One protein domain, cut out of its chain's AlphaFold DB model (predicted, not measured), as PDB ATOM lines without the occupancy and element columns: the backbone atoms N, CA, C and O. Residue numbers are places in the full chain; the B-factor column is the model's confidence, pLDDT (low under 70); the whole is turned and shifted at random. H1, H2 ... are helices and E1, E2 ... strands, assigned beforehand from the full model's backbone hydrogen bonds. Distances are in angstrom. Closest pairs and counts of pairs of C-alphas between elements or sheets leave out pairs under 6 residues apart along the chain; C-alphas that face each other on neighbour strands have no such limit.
ATOM      1  N   ALA A  11      91.188   7.919  31.928       89.50
ATOM      2  CA  ALA A  11      90.474   9.103  32.373       89.50
ATOM      3  C   ALA A  11      91.287   9.800  33.468       89.50
ATOM      4  O   ALA A  11      91.981   9.140  34.239       89.50
ATOM      5  N   ILE A  12      91.174  11.125  33.562       89.00
ATOM      6  CA  ILE A  12      91.697  11.870  34.712       89.00
ATOM      7  C   ILE A  12      90.848  11.490  35.929       89.00
ATOM      8  O   ILE A  12      89.621  11.544  35.860       89.00
ATOM      9  N   SER A  13      91.497  11.051  37.008       88.25
ATOM     10  CA  SER A  13      90.828  10.464  38.182       88.25
ATOM     11  C   SER A  13      90.913  11.323  39.443       88.25
ATOM     12  O   SER A  13      90.329  10.960  40.463       88.25
ATOM     13  N   GLY A  14      91.643  12.431  39.386       88.81
ATOM     14  CA  GLY A  14      91.864  13.352  40.493       88.81
ATOM     15  C   GLY A  14      92.491  14.643  39.983       88.81
ATOM     16  O   GLY A  14      92.444  14.929  38.784       88.81
ATOM     17  N   ASP A  15      93.108  15.403  40.884       93.19
ATOM     18  CA  ASP A  15      93.748  16.659  40.506       93.19
ATOM     19  C   ASP A  15      94.958  16.422  39.601       93.19
ATOM     20  O   ASP A  15      95.656  15.405  39.691       93.19
ATOM     21  N   SER A  16      95.184  17.376  38.704       93.94
ATOM     22  CA  SER A  16      96.350  17.430  37.832       93.94
ATOM     23  C   SER A  16      97.028  18.778  37.998       93.94
ATOM     24  O   SER A  16      96.366  19.810  38.088       93.94
ATOM     25  N   PHE A  17      98.352  18.762  38.019       95.06
ATOM     26  CA  PHE A  17      99.166  19.927  38.326       95.06
ATOM     27  C   PHE A  17     100.120  20.222  37.181       95.06
ATOM     28  O   PHE A  17     100.649  19.309  36.544       95.06
ATOM     29  N   GLN A  18     100.366  21.505  36.949       94.56
ATOM     30  CA  GLN A  18     101.453  21.982  36.110       94.56
ATOM     31  C   GLN A  18     102.406  22.791  36.986       94.56
ATOM     32  O   GLN A  18     101.985  23.717  37.676       94.56
ATOM     33  N   LEU A  19     103.685  22.435  36.947       93.00
ATOM     34  CA  LEU A  19     104.763  23.125  37.638       93.00
ATOM     35  C   LEU A  19     105.684  23.749  36.595       93.00
ATOM     36  O   LEU A  19     106.339  23.033  35.834       93.00
ATOM     37  N   ASP A  20     105.740  25.075  36.565       92.38
ATOM     38  CA  ASP A  20     106.644  25.797  35.678       92.38
ATOM     39  C   ASP A  20     108.021  25.938  36.330       92.38
ATOM     40  O   ASP A  20     108.183  26.508  37.411       92.38
ATOM     41  N   MET A  21     109.029  25.400  35.655       89.56
ATOM     42  CA  MET A  21     110.413  25.402  36.102       89.56
ATOM     43  C   MET A  21     111.145  26.633  35.556       89.56
ATOM     44  O   MET A  21     110.849  27.154  34.476       89.56
ATOM     45  N   THR A  22     112.182  27.071  36.269       88.38
ATOM     46  CA  THR A  22     112.979  28.259  35.911       88.38
ATOM     47  C   THR A  22     113.685  28.145  34.557       88.38
ATOM     48  O   THR A  22     113.986  29.155  33.924       88.38
ATOM     49  N   ASN A  23     113.916  26.926  34.073       87.19
ATOM     50  CA  ASN A  23     114.556  26.639  32.790       87.19
ATOM     51  C   ASN A  23     113.567  26.582  31.606       87.19
ATOM     52  O   ASN A  23     113.873  25.958  30.592       87.19
ATOM     53  N   SER A  24     112.387  27.211  31.711       88.19
ATOM     54  CA  SER A  24     111.345  27.187  30.665       88.19
ATOM     55  C   SER A  24     110.860  25.774  30.302       88.19
ATOM     56  O   SER A  24     110.495  25.504  29.154       88.19
ATOM     57  N   THR A  25     110.887  24.868  31.279       93.88
ATOM     58  CA  THR A  25     110.276  23.538  31.201       93.88
ATOM     59  C   THR A  25     109.053  23.527  32.101       93.88
ATOM     60  O   THR A  25     109.122  24.040  33.213       93.88
ATOM     61  N   SER A  26     107.963  22.917  31.661       95.56
ATOM     62  CA  SER A  26     106.814  22.651  32.523       95.56
ATOM     63  C   SER A  26     106.747  21.157  32.813       95.56
ATOM     64  O   SER A  26     106.903  20.332  31.910       95.56
ATOM     65  N   ILE A  27     106.549  20.803  34.081       95.88
ATOM     66  CA  ILE A  27     106.283  19.434  34.520       95.88
ATOM     67  C   ILE A  27     104.783  19.307  34.756       95.88
ATOM     68  O   ILE A  27     104.201  20.095  35.494       95.88
ATOM     69  N   HIS A  28     104.162  18.303  34.151       95.75
ATOM     70  CA  HIS A  28     102.768  17.953  34.370       95.75
ATOM     71  C   HIS A  28     102.699  16.701  35.239       95.75
ATOM     72  O   HIS A  28     103.272  15.671  34.886       95.75
ATOM     73  N   ILE A  29     101.992  16.788  36.362       96.69
ATOM     74  CA  ILE A  29     101.736  15.665  37.265       96.69
ATOM     75  C   ILE A  29     100.255  15.334  37.153       96.69
ATOM     76  O   ILE A  29      99.410  16.186  37.423       96.69
ATOM     77  N   MET A  30      99.929  14.115  36.739       95.31
ATOM     78  CA  MET A  30      98.560  13.751  36.403       95.31
ATOM     79  C   MET A  30      98.103  12.502  37.124       95.31
ATOM     80  O   MET A  30      98.662  11.427  36.914       95.31
ATOM     81  N   SER A  31      97.030  12.630  37.894       95.06
ATOM     82  CA  SER A  31      96.310  11.481  38.429       95.06
ATOM     83  C   SER A  31      95.369  10.906  37.373       95.06
ATOM     84  O   SER A  31      94.429  11.568  36.918       95.06
ATOM     85  N   ILE A  32      95.618   9.664  36.974       94.06
ATOM     86  CA  ILE A  32      94.870   8.985  35.920       94.06
ATOM     87  C   ILE A  32      94.326   7.640  36.390       94.06
ATOM     88  O   ILE A  32      94.818   7.016  37.327       94.06
ATOM     89  N   SER A  33      93.297   7.180  35.692       92.75
ATOM     90  CA  SER A  33      92.699   5.866  35.875       92.75
ATOM     91  C   SER A  33      92.410   5.194  34.543       92.75
ATOM     92  O   SER A  33      92.314   5.854  33.506       92.75
ATOM     93  N   LYS A  34      92.226   3.875  34.564       91.44
ATOM     94  CA  LYS A  34      91.613   3.142  33.449       91.44
ATOM     95  C   LYS A  34      90.172   3.641  33.270       91.44
ATOM     96  O   LYS A  34      89.449   3.793  34.245       91.44
ATOM     97  N   SER A  35      89.701   3.831  32.037       87.25
ATOM     98  CA  SER A  35      88.296   4.235  31.817       87.25
ATOM     99  C   SER A  35      87.301   3.137  32.207       87.25
ATOM    100  O   SER A  35      86.189   3.426  32.632       87.25
ATOM    101  N   ASN A  36      87.707   1.871  32.055       84.00
ATOM    102  CA  ASN A  36      86.913   0.698  32.399       84.00
ATOM    103  C   ASN A  36      87.777  -0.232  33.255       84.00
ATOM    104  O   ASN A  36      88.764  -0.777  32.756       84.00
ATOM    105  N   TYR A  37      87.397  -0.450  34.508       83.06
ATOM    106  CA  TYR A  37      88.056  -1.404  35.397       83.06
ATOM    107  C   TYR A  37      87.034  -2.102  36.294       83.06
ATOM    108  O   TYR A  37      85.882  -1.685  36.412       83.06
ATOM    109  N   ARG A  38      87.441  -3.234  36.874       83.81
ATOM    110  CA  ARG A  38      86.612  -3.989  37.820       83.81
ATOM    111  C   ARG A  38      86.727  -3.369  39.206       83.81
ATOM    112  O   ARG A  38      87.784  -2.863  39.569       83.81
ATOM    113  N   VAL A  39      85.674  -3.498  40.010       76.06
ATOM    114  CA  VAL A  39      85.766  -3.239  41.454       76.06
ATOM    115  C   VAL A  39      86.909  -4.097  42.021       76.06
ATOM    116  O   VAL A  39      86.962  -5.296  41.740       76.06
ATOM    117  N   ASN A  40      87.819  -3.477  42.780       80.31
ATOM    118  CA  ASN A  40      89.072  -4.054  43.307       80.31
ATOM    119  C   ASN A  40      90.217  -4.268  42.292       80.31
ATOM    120  O   ASN A  40      91.107  -5.084  42.535       80.31
ATOM    121  N   ASP A  41      90.238  -3.553  41.164       84.44
ATOM    122  CA  ASP A  41      91.447  -3.460  40.333       84.44
ATOM    123  C   ASP A  41      92.462  -2.516  41.001       84.44
ATOM    124  O   ASP A  41      92.380  -1.300  40.858       84.44
ATOM    125  N   TYR A  42      93.416  -3.070  41.752       78.94
ATOM    126  CA  TYR A  42      94.447  -2.296  42.463       78.94
ATOM    127  C   TYR A  42      95.404  -1.524  41.541       78.94
ATOM    128  O   TYR A  42      96.092  -0.624  42.002       78.94
ATOM    129  N   ASP A  43      95.438  -1.850  40.247       84.00
ATOM    130  CA  ASP A  43      96.241  -1.163  39.228       84.00
ATOM    131  C   ASP A  43      95.356  -0.266  38.340       84.00
ATOM    132  O   ASP A  43      95.721   0.100  37.224       84.00
ATOM    133  N   SER A  44      94.140   0.061  38.787       88.88
ATOM    134  CA  SER A  44      93.227   0.933  38.040       88.88
ATOM    135  C   SER A  44      93.596   2.409  38.094       88.88
ATOM    136  O   SER A  44      93.109   3.149  37.240       88.88
ATOM    137  N   HIS A  45      94.454   2.814  39.035       91.25
ATOM    138  CA  HIS A  45      94.889   4.191  39.242       91.25
ATOM    139  C   HIS A  45      96.410   4.293  39.278       91.25
ATOM    140  O   HIS A  45      97.083   3.446  39.866       91.25
ATOM    141  N   CYS A  46      96.938   5.368  38.701       93.56
ATOM    142  CA  CYS A  46      98.329   5.758  38.874       93.56
ATOM    143  C   CYS A  46      98.510   7.258  38.655       93.56
ATOM    144  O   CYS A  46      97.651   7.935  38.087       93.56
ATOM    145  N   VAL A  47      99.669   7.766  39.054       95.62
ATOM    146  CA  VAL A  47     100.121   9.111  38.719       95.62
ATOM    147  C   VAL A  47     101.174   9.021  37.625       95.62
ATOM    148  O   VAL A  47     102.083   8.199  37.706       95.62
ATOM    149  N   GLU A  48     101.079   9.880  36.615       95.25
ATOM    150  CA  GLU A  48     102.113  10.042  35.595       95.25
ATOM    151  C   GLU A  48     102.750  11.428  35.665       95.25
ATOM    152  O   GLU A  48     102.066  12.440  35.833       95.25
ATOM    153  N   ILE A  49     104.066  11.464  35.469       95.62
ATOM    154  CA  ILE A  49     104.854  12.684  35.347       95.62
ATOM    155  C   ILE A  49     105.284  12.833  33.895       95.62
ATOM    156  O   ILE A  49     105.920  11.948  33.314       95.62
ATOM    157  N   TRP A  50     104.980  13.994  33.336       95.56
ATOM    158  CA  TRP A  50     105.349  14.387  31.989       95.56
ATOM    159  C   TRP A  50     106.103  15.712  32.021       95.56
ATOM    160  O   TRP A  50     105.896  16.527  32.915       95.56
ATOM    161  N   SER A  51     106.953  15.961  31.035       95.50
ATOM    162  CA  SER A  51     107.620  17.251  30.853       95.50
ATOM    163  C   SER A  51     107.399  17.792  29.457       95.50
ATOM    164  O   SER A  51     107.386  17.030  28.492       95.50
ATOM    165  N   VAL A  52     107.316  19.109  29.341       95.06
ATOM    166  CA  VAL A  52     107.357  19.812  28.063       95.06
ATOM    167  C   VAL A  52     108.379  20.938  28.158       95.06
ATOM    168  O   VAL A  52     108.352  21.756  29.078       95.06
ATOM    169  N   THR A  53     109.324  20.973  27.228       92.44
ATOM    170  CA  THR A  53     110.209  22.128  27.059       92.44
ATOM    171  C   THR A  53     109.520  23.156  26.168       92.44
ATOM    172  O   THR A  53     108.639  22.820  25.377       92.44
ATOM    173  N   LYS A  54     109.893  24.434  26.274       86.19
ATOM    174  CA  LYS A  54     109.294  25.499  25.455       86.19
ATOM    175  C   LYS A  54     109.385  25.189  23.950       86.19
ATOM    176  O   LYS A  54     110.470  25.195  23.376       86.19
ATOM    177  N   GLY A  55     108.228  24.966  23.319       81.88
ATOM    178  CA  GLY A  55     108.113  24.610  21.897       81.88
ATOM    179  C   GLY A  55     108.417  23.142  21.571       81.88
ATOM    180  O   GLY A  55     108.439  22.785  20.397       81.88
ATOM    181  N   GLY A  56     108.667  22.313  22.585       89.50
ATOM    182  CA  GLY A  56     108.879  20.877  22.455       89.50
ATOM    183  C   GLY A  56     107.587  20.067  22.553       89.50
ATOM    184  O   GLY A  56     106.506  20.589  22.828       89.50
ATOM    185  N   GLU A  57     107.720  18.762  22.339       91.75
ATOM    186  CA  GLU A  57     106.645  17.794  22.546       91.75
ATOM    187  C   GLU A  57     106.580  17.332  24.006       91.75
ATOM    188  O   GLU A  57     107.548  17.443  24.763       91.75
ATOM    189  N   LEU A  58     105.427  16.787  24.391       92.38
ATOM    190  CA  LEU A  58     105.227  16.199  25.707       92.38
ATOM    191  C   LEU A  58     106.020  14.887  25.833       92.38
ATOM    192  O   LEU A  58     105.819  13.956  25.054       92.38
ATOM    193  N   GLN A  59     106.884  14.796  26.840       94.25
ATOM    194  CA  GLN A  59     107.737  13.636  27.102       94.25
ATOM    195  C   GLN A  59     107.353  12.966  28.417       94.25
ATOM    196  O   GLN A  59     107.184  13.634  29.435       94.25
ATOM    197  N   PHE A  60     107.218  11.642  28.395       93.62
ATOM    198  CA  PHE A  60     106.963  10.849  29.594       93.62
ATOM    199  C   PHE A  60     108.239  10.727  30.429       93.62
ATOM    200  O   PHE A  60     109.293  10.394  29.884       93.62
ATOM    201  N   LEU A  61     108.137  10.954  31.738       93.06
ATOM    202  CA  LEU A  61     109.264  10.833  32.664       93.06
ATOM    203  C   LEU A  61     109.137   9.608  33.566       93.06
ATOM    204  O   LEU A  61     110.056   8.794  33.640       93.06
ATOM    205  N   ALA A  62     108.015   9.484  34.272       94.06
ATOM    206  CA  ALA A  62     107.813   8.428  35.254       94.06
ATOM    207  C   ALA A  62     106.325   8.194  35.534       94.06
ATOM    208  O   ALA A  62     105.477   9.031  35.232       94.06
ATOM    209  N   SER A  63     106.020   7.048  36.138       94.12
ATOM    210  CA  SER A  63     104.680   6.701  36.605       94.12
ATOM    211  C   SER A  63     104.769   5.928  37.915       94.12
ATOM    212  O   SER A  63     105.735   5.181  38.115       94.12
ATOM    213  N   SER A  64     103.764   6.092  38.779       93.94
ATOM    214  CA  SER A  64     103.547   5.208  39.930       93.94
ATOM    215  C   SER A  64     102.835   3.904  39.572       93.94
ATOM    216  O   SER A  64     102.786   2.979  40.381       93.94
ATOM    217  N   GLY A  65     102.345   3.789  38.337       86.69
ATOM    218  CA  GLY A  65     101.738   2.580  37.801       86.69
ATOM    219  C   GLY A  65     102.782   1.543  37.390       86.69
ATOM    220  O   GLY A  65     103.842   1.880  36.855       86.69
ATOM    221  N   ARG A  66     102.426   0.260  37.556       72.06
ATOM    222  CA  ARG A  66     103.305  -0.917  37.386       72.06
ATOM    223  C   ARG A  66     104.476  -0.939  38.382       72.06
ATOM    224  O   ARG A  66     104.789   0.044  39.038       72.06
ATOM    225  N   THR A  67     105.134  -2.092  38.520       66.50
ATOM    226  CA  THR A  67     106.273  -2.290  39.437       66.50
ATOM    227  C   THR A  67     107.511  -1.521  38.958       66.50
ATOM    228  O   THR A  67     108.425  -2.097  38.366       66.50
ATOM    229  N   ASN A  68     107.521  -0.209  39.167       71.56
ATOM    230  CA  ASN A  68     108.654   0.673  38.936       71.56
ATOM    231  C   ASN A  68     109.333   0.967  40.279       71.56
ATOM    232  O   ASN A  68     108.659   1.240  41.268       71.56
ATOM    233  N   SER A  69     110.665   0.946  40.319       85.00
ATOM    234  CA  SER A  69     111.428   1.316  41.515       85.00
ATOM    235  C   SER A  69     111.203   2.766  41.951       85.00
ATOM    236  O   SER A  69     111.518   3.095  43.087       85.00
ATOM    237  N   LEU A  70     110.667   3.625  41.080       90.06
ATOM    238  CA  LEU A  70     110.384   5.033  41.370       90.06
ATOM    239  C   LEU A  70     108.933   5.305  41.787       90.06
ATOM    240  O   LEU A  70     108.601   6.466  42.009       90.06
ATOM    241  N   SER A  71     108.066   4.290  41.885       92.69
ATOM    242  CA  SER A  71     106.628   4.522  42.089       92.69
ATOM    243  C   SER A  71     106.327   5.350  43.339       92.69
ATOM    244  O   SER A  71     105.600   6.335  43.254       92.69
ATOM    245  N   TYR A  72     106.980   5.024  44.457       93.00
ATOM    246  CA  TYR A  72     106.818   5.746  45.719       93.00
ATOM    247  C   TYR A  72     107.243   7.217  45.617       93.00
ATOM    248  O   TYR A  72     106.581   8.075  46.180       93.00
ATOM    249  N   LEU A  73     108.293   7.536  44.849       95.69
ATOM    250  CA  LEU A  73     108.731   8.923  44.651       95.69
ATOM    251  C   LEU A  73     107.728   9.725  43.820       95.69
ATOM    252  O   LEU A  73     107.553  10.920  44.049       95.69
ATOM    253  N   VAL A  74     107.088   9.079  42.843       95.75
ATOM    254  CA  VAL A  74     106.044   9.709  42.028       95.75
ATOM    255  C   VAL A  74     104.815  10.010  42.887       95.75
ATOM    256  O   VAL A  74     104.292  11.124  42.822       95.75
ATOM    257  N   ASP A  75     104.392   9.055  43.717       95.00
ATOM    258  CA  ASP A  75     103.267   9.245  44.634       95.00
ATOM    259  C   ASP A  75     103.580  10.298  45.710       95.00
ATOM    260  O   ASP A  75     102.763  11.190  45.939       95.00
ATOM    261  N   ASP A  76     104.775  10.268  46.311       96.44
ATOM    262  CA  ASP A  76     105.213  11.254  47.310       96.44
ATOM    263  C   ASP A  76     105.249  12.673  46.729       96.44
ATOM    264  O   ASP A  76     104.785  13.624  47.365       96.44
ATOM    265  N   LEU A  77     105.754  12.835  45.500       95.88
ATOM    266  CA  LEU A  77     105.741  14.127  44.817       95.88
ATOM    267  C   LEU A  77     104.307  14.613  44.579       95.88
ATOM    268  O   LEU A  77     104.007  15.776  44.846       95.88
ATOM    269  N   TYR A  78     103.420  13.738  44.099       96.62
ATOM    270  CA  TYR A  78     102.016  14.083  43.885       96.62
ATOM    271  C   TYR A  78     101.333  14.523  45.177       96.62
ATOM    272  O   TYR A  78     100.697  15.574  45.195       96.62
ATOM    273  N   GLN A  79     101.505  13.766  46.265       96.50
ATOM    274  CA  GLN A  79     100.945  14.118  47.570       96.50
ATOM    275  C   GLN A  79     101.510  15.435  48.097       96.50
ATOM    276  O   GLN A  79     100.758  16.260  48.609       96.50
ATOM    277  N   THR A  80     102.811  15.674  47.916       95.88
ATOM    278  CA  THR A  80     103.454  16.931  48.323       95.88
ATOM    279  C   THR A  80     102.847  18.127  47.594       95.88
ATOM    280  O   THR A  80     102.518  19.128  48.223       95.88
ATOM    281  N   VAL A  81     102.662  18.030  46.274       94.81
ATOM    282  CA  VAL A  81     102.081  19.115  45.467       94.81
ATOM    283  C   VAL A  81     100.595  19.292  45.765       94.81
ATOM    284  O   VAL A  81     100.131  20.423  45.891       94.81
ATOM    285  N   LEU A  82      99.852  18.194  45.924       94.62
ATOM    286  CA  LEU A  82      98.447  18.224  46.317       94.62
ATOM    287  C   LEU A  82      98.276  18.931  47.663       94.62
ATOM    288  O   LEU A  82      97.393  19.775  47.794       94.62
ATOM    289  N   GLU A  83      99.120  18.626  48.647       93.38
ATOM    290  CA  GLU A  83      99.065  19.275  49.952       93.38
ATOM    291  C   GLU A  83      99.494  20.746  49.875       93.38
ATOM    292  O   GLU A  83      98.749  21.592  50.355       93.38
ATOM    293  N   ASP A  84     100.604  21.084  49.200       89.69
ATOM    294  CA  ASP A  84     101.035  22.485  48.993       89.69
ATOM    295  C   ASP A  84      99.933  23.312  48.309       89.69
ATOM    296  O   ASP A  84      99.685  24.455  48.685       89.69
ATOM    297  N   SER A  85      99.193  22.718  47.365       88.19
ATOM    298  CA  SER A  85      98.110  23.404  46.647       88.19
ATOM    299  C   SER A  85      96.921  23.806  47.529       88.19
ATOM    300  O   SER A  85      96.189  24.734  47.182       88.19
ATOM    301  N   LYS A  86      96.740  23.161  48.690       87.62
ATOM    302  CA  LYS A  86      95.701  23.524  49.671       87.62
ATOM    303  C   LYS A  86      96.069  24.770  50.477       87.62
ATOM    304  O   LYS A  86      95.189  25.365  51.099       87.62
ATOM    305  N   HIS A  87      97.340  25.174  50.454       82.94
ATOM    306  CA  HIS A  87      97.874  26.323  51.183       82.94
ATOM    307  C   HIS A  87      98.228  27.430  50.182       82.94
ATOM    308  O   HIS A  87      99.370  27.514  49.726       82.94
ATOM    309  N   PRO A  88      97.265  28.287  49.784       69.50
ATOM    310  CA  PRO A  88      97.519  29.319  48.789       69.50
ATOM    311  C   PRO A  88      98.677  30.212  49.237       69.50
ATOM    312  O   PRO A  88      98.648  30.806  50.316       69.50
ATOM    313  N   ARG A  89      99.700  30.329  48.385       72.56
ATOM    314  CA  ARG A  89     100.826  31.231  48.633       72.56
ATOM    315  C   ARG A  89     100.324  32.666  48.570       72.56
ATOM    316  O   ARG A  89     100.053  33.199  47.494       72.56
ATOM    317  N   LEU A  90     100.175  33.277  49.738       77.94
ATOM    318  CA  LEU A  90      99.799  34.676  49.857       77.94
ATOM    319  C   LEU A  90     100.935  35.546  49.320       77.94
ATOM    320  O   LEU A  90     102.111  35.305  49.592       77.94
ATOM    321  N   ASN A  91     100.584  36.563  48.536       82.69
ATOM    322  CA  ASN A  91     101.565  37.573  48.167       82.69
ATOM    323  C   ASN A  91     101.944  38.407  49.402       82.69
ATOM    324  O   ASN A  91     101.175  38.504  50.360       82.69
ATOM    325  N   ASN A  92     103.113  39.049  49.358       83.50
ATOM    326  CA  ASN A  92     103.633  39.818  50.491       83.50
ATOM    327  C   ASN A  92     102.655  40.891  50.992       83.50
ATOM    328  O   ASN A  92     102.637  41.173  52.183       83.50
ATOM    329  N   SER A  93     101.836  41.474  50.112       84.56
ATOM    330  CA  SER A  93     100.844  42.485  50.493       84.56
ATOM    331  C   SER A  93      99.707  41.894  51.331       84.56
ATOM    332  O   SER A  93      99.297  42.504  52.313       84.56
ATOM    333  N   LEU A  94      99.215  40.707  50.967       83.19
ATOM    334  CA  LEU A  94      98.210  39.963  51.731       83.19
ATOM    335  C   LEU A  94      98.776  39.490  53.068       83.19
ATOM    336  O   LEU A  94      98.129  39.687  54.093       83.19
ATOM    337  N   THR A  95      99.989  38.936  53.066       84.75
ATOM    338  CA  THR A  95     100.688  38.548  54.297       84.75
ATOM    339  C   THR A  95     100.844  39.749  55.228       84.75
ATOM    340  O   THR A  95     100.434  39.685  56.377       84.75
ATOM    341  N   TYR A  96     101.319  40.885  54.709       86.19
ATOM    342  CA  TYR A  96     101.469  42.118  55.478       86.19
ATOM    343  C   TYR A  96     100.140  42.647  56.033       86.19
ATOM    344  O   TYR A  96     100.086  43.083  57.181       86.19
ATOM    345  N   ALA A  97      99.063  42.615  55.244       85.31
ATOM    346  CA  ALA A  97      97.745  43.050  55.701       85.31
ATOM    347  C   ALA A  97      97.230  42.178  56.859       85.31
ATOM    348  O   ALA A  97      96.737  42.709  57.855       85.31
ATOM    349  N   ILE A  98      97.394  40.855  56.748       84.25
ATOM    350  CA  ILE A  98      97.040  39.901  57.805       84.25
ATOM    351  C   ILE A  98      97.913  40.131  59.041       84.25
ATOM    352  O   ILE A  98      97.374  40.281  60.133       84.25
ATOM    353  N   ASP A  99      99.234  40.235  58.887       85.88
ATOM    354  CA  ASP A  99     100.165  40.466  59.998       85.88
ATOM    355  C   ASP A  99      99.883  41.792  60.719       85.88
ATOM    356  O   ASP A  99      99.919  41.853  61.951       85.88
ATOM    357  N   SER A 100      99.557  42.850  59.967       86.88
ATOM    358  CA  SER A 100      99.196  44.160  60.515       86.88
ATOM    359  C   SER A 100      97.911  44.089  61.338       86.88
ATOM    360  O   SER A 100      97.884  44.599  62.458       86.88
ATOM    361  N   TYR A 101      96.882  43.399  60.838       85.44
ATOM    362  CA  TYR A 101      95.646  43.155  61.585       85.44
ATOM    363  C   TYR A 101      95.889  42.302  62.836       85.44
ATOM    364  O   TYR A 101      95.422  42.641  63.918       85.44
ATOM    365  N   MET A 102      96.647  41.211  62.720       82.62
ATOM    366  CA  MET A 102      96.925  40.317  63.848       82.62
ATOM    367  C   MET A 102      97.752  41.003  64.944       82.62
ATOM    368  O   MET A 102      97.560  40.716  66.123       82.62
ATOM    369  N   SER A 103      98.653  41.915  64.567       88.62
ATOM    370  CA  SER A 103      99.528  42.630  65.508       88.62
ATOM    371  C   SER A 103      98.872  43.868  66.119       88.62
ATOM    372  O   SER A 103      99.087  44.158  67.293       88.62
ATOM    373  N   ASN A 104      98.095  44.610  65.327       84.44
ATOM    374  CA  ASN A 104      97.594  45.936  65.701       84.44
ATOM    375  C   ASN A 104      96.064  45.995  65.840       84.44
ATOM    376  O   ASN A 104      95.527  47.035  66.219       84.44
ATOM    377  N   GLY A 105      95.358  44.898  65.556       75.12
ATOM    378  CA  GLY A 105      93.901  44.844  65.538       75.12
ATOM    379  C   GLY A 105      93.296  45.704  64.427       75.12
ATOM    380  O   GLY A 105      93.908  45.962  63.390       75.12
TER     381      GLY A 105
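This is residues 11 to 105 of the 118 residues of an uncharacterized protein of Fundicoccus ignavus (UniProt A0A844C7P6). A twisted sheet of four antiparallel strands has one helix, H1, lying across one face while its other face is bare; a second helix, H2, is held well away from this body, and residues 91 to 97 and 99 to 105 stick out free. The printed part has 95 residues, with four named strands and then two named helices, in the order E1 E2 E3 E4 H1 H2. The sheet's order is E1 - E2 - E3 - E4, a meander, each strand the antiparallel neighbour of the one before, and the class is mixed, helices and strands. The whole is loose, with a radius of gyration of the C-alphas of 18.1 A, and spans 57 by 38 by 24 A.

Find C-alpha 11 at (90.474, 9.103, 32.373); from there E1 runs through residues 11 to 20, 23.5 A long, and bends by 84 degrees at residue 14. Next come E2, residues 25 to 34, 27.7 A long, and E3, residues 45 to 53, 26.5 A long. E4 is shorter, residues 59 to 63, 12.2 A. Look for C-alpha 71 at (106.628, 4.522, 42.089), where H1 begins; it runs to residue 85, 21.2 A away. H2, residues 92 to 104, is 17.5 A long and ends at C-alpha 104, at (97.594, 45.936, 65.701).

Begin with the hairpin of E1 and E2, at 171 degrees, where N 17 and O 29 are 2.8 A apart, within hydrogen-bond range. In the hairpin of E2 and E3, at 156 degrees, look at N 28 and O 50, 2.8 A apart. In the hairpin of E3 and E4, at 152 degrees, N 51 and O 59 are 2.8 A apart. E1 and E4 are the edge strands. H1 is on the sheet at a height of 8.9 A and runs across the strands, at 74 degrees to E1 on the local plane. It lies over E1 and E2, and only just over E3 and E4, with 3 of its C-alphas falling on each. Its closest C-alphas to E3 are those of Asp 75 and Val 47, 6.7 A apart. H2 is not on the sheet, and H1 and H2 are apart. In H1 and H2 every O i to N i+4 pair is within hydrogen-bond range.

The two C-alphas farthest apart are those of Arg 38 and Asn 104, at 58.2 A. Without the stretches that stand free, the body has 81 residues and spans 44 by 40 by 24 A. The printed part has no cut and no long link; those from E1 to E2 and from E3 to E4 are tight. The mean pLDDT of the printed part is 88.9, and in this model residues 67 and 88 are under 70.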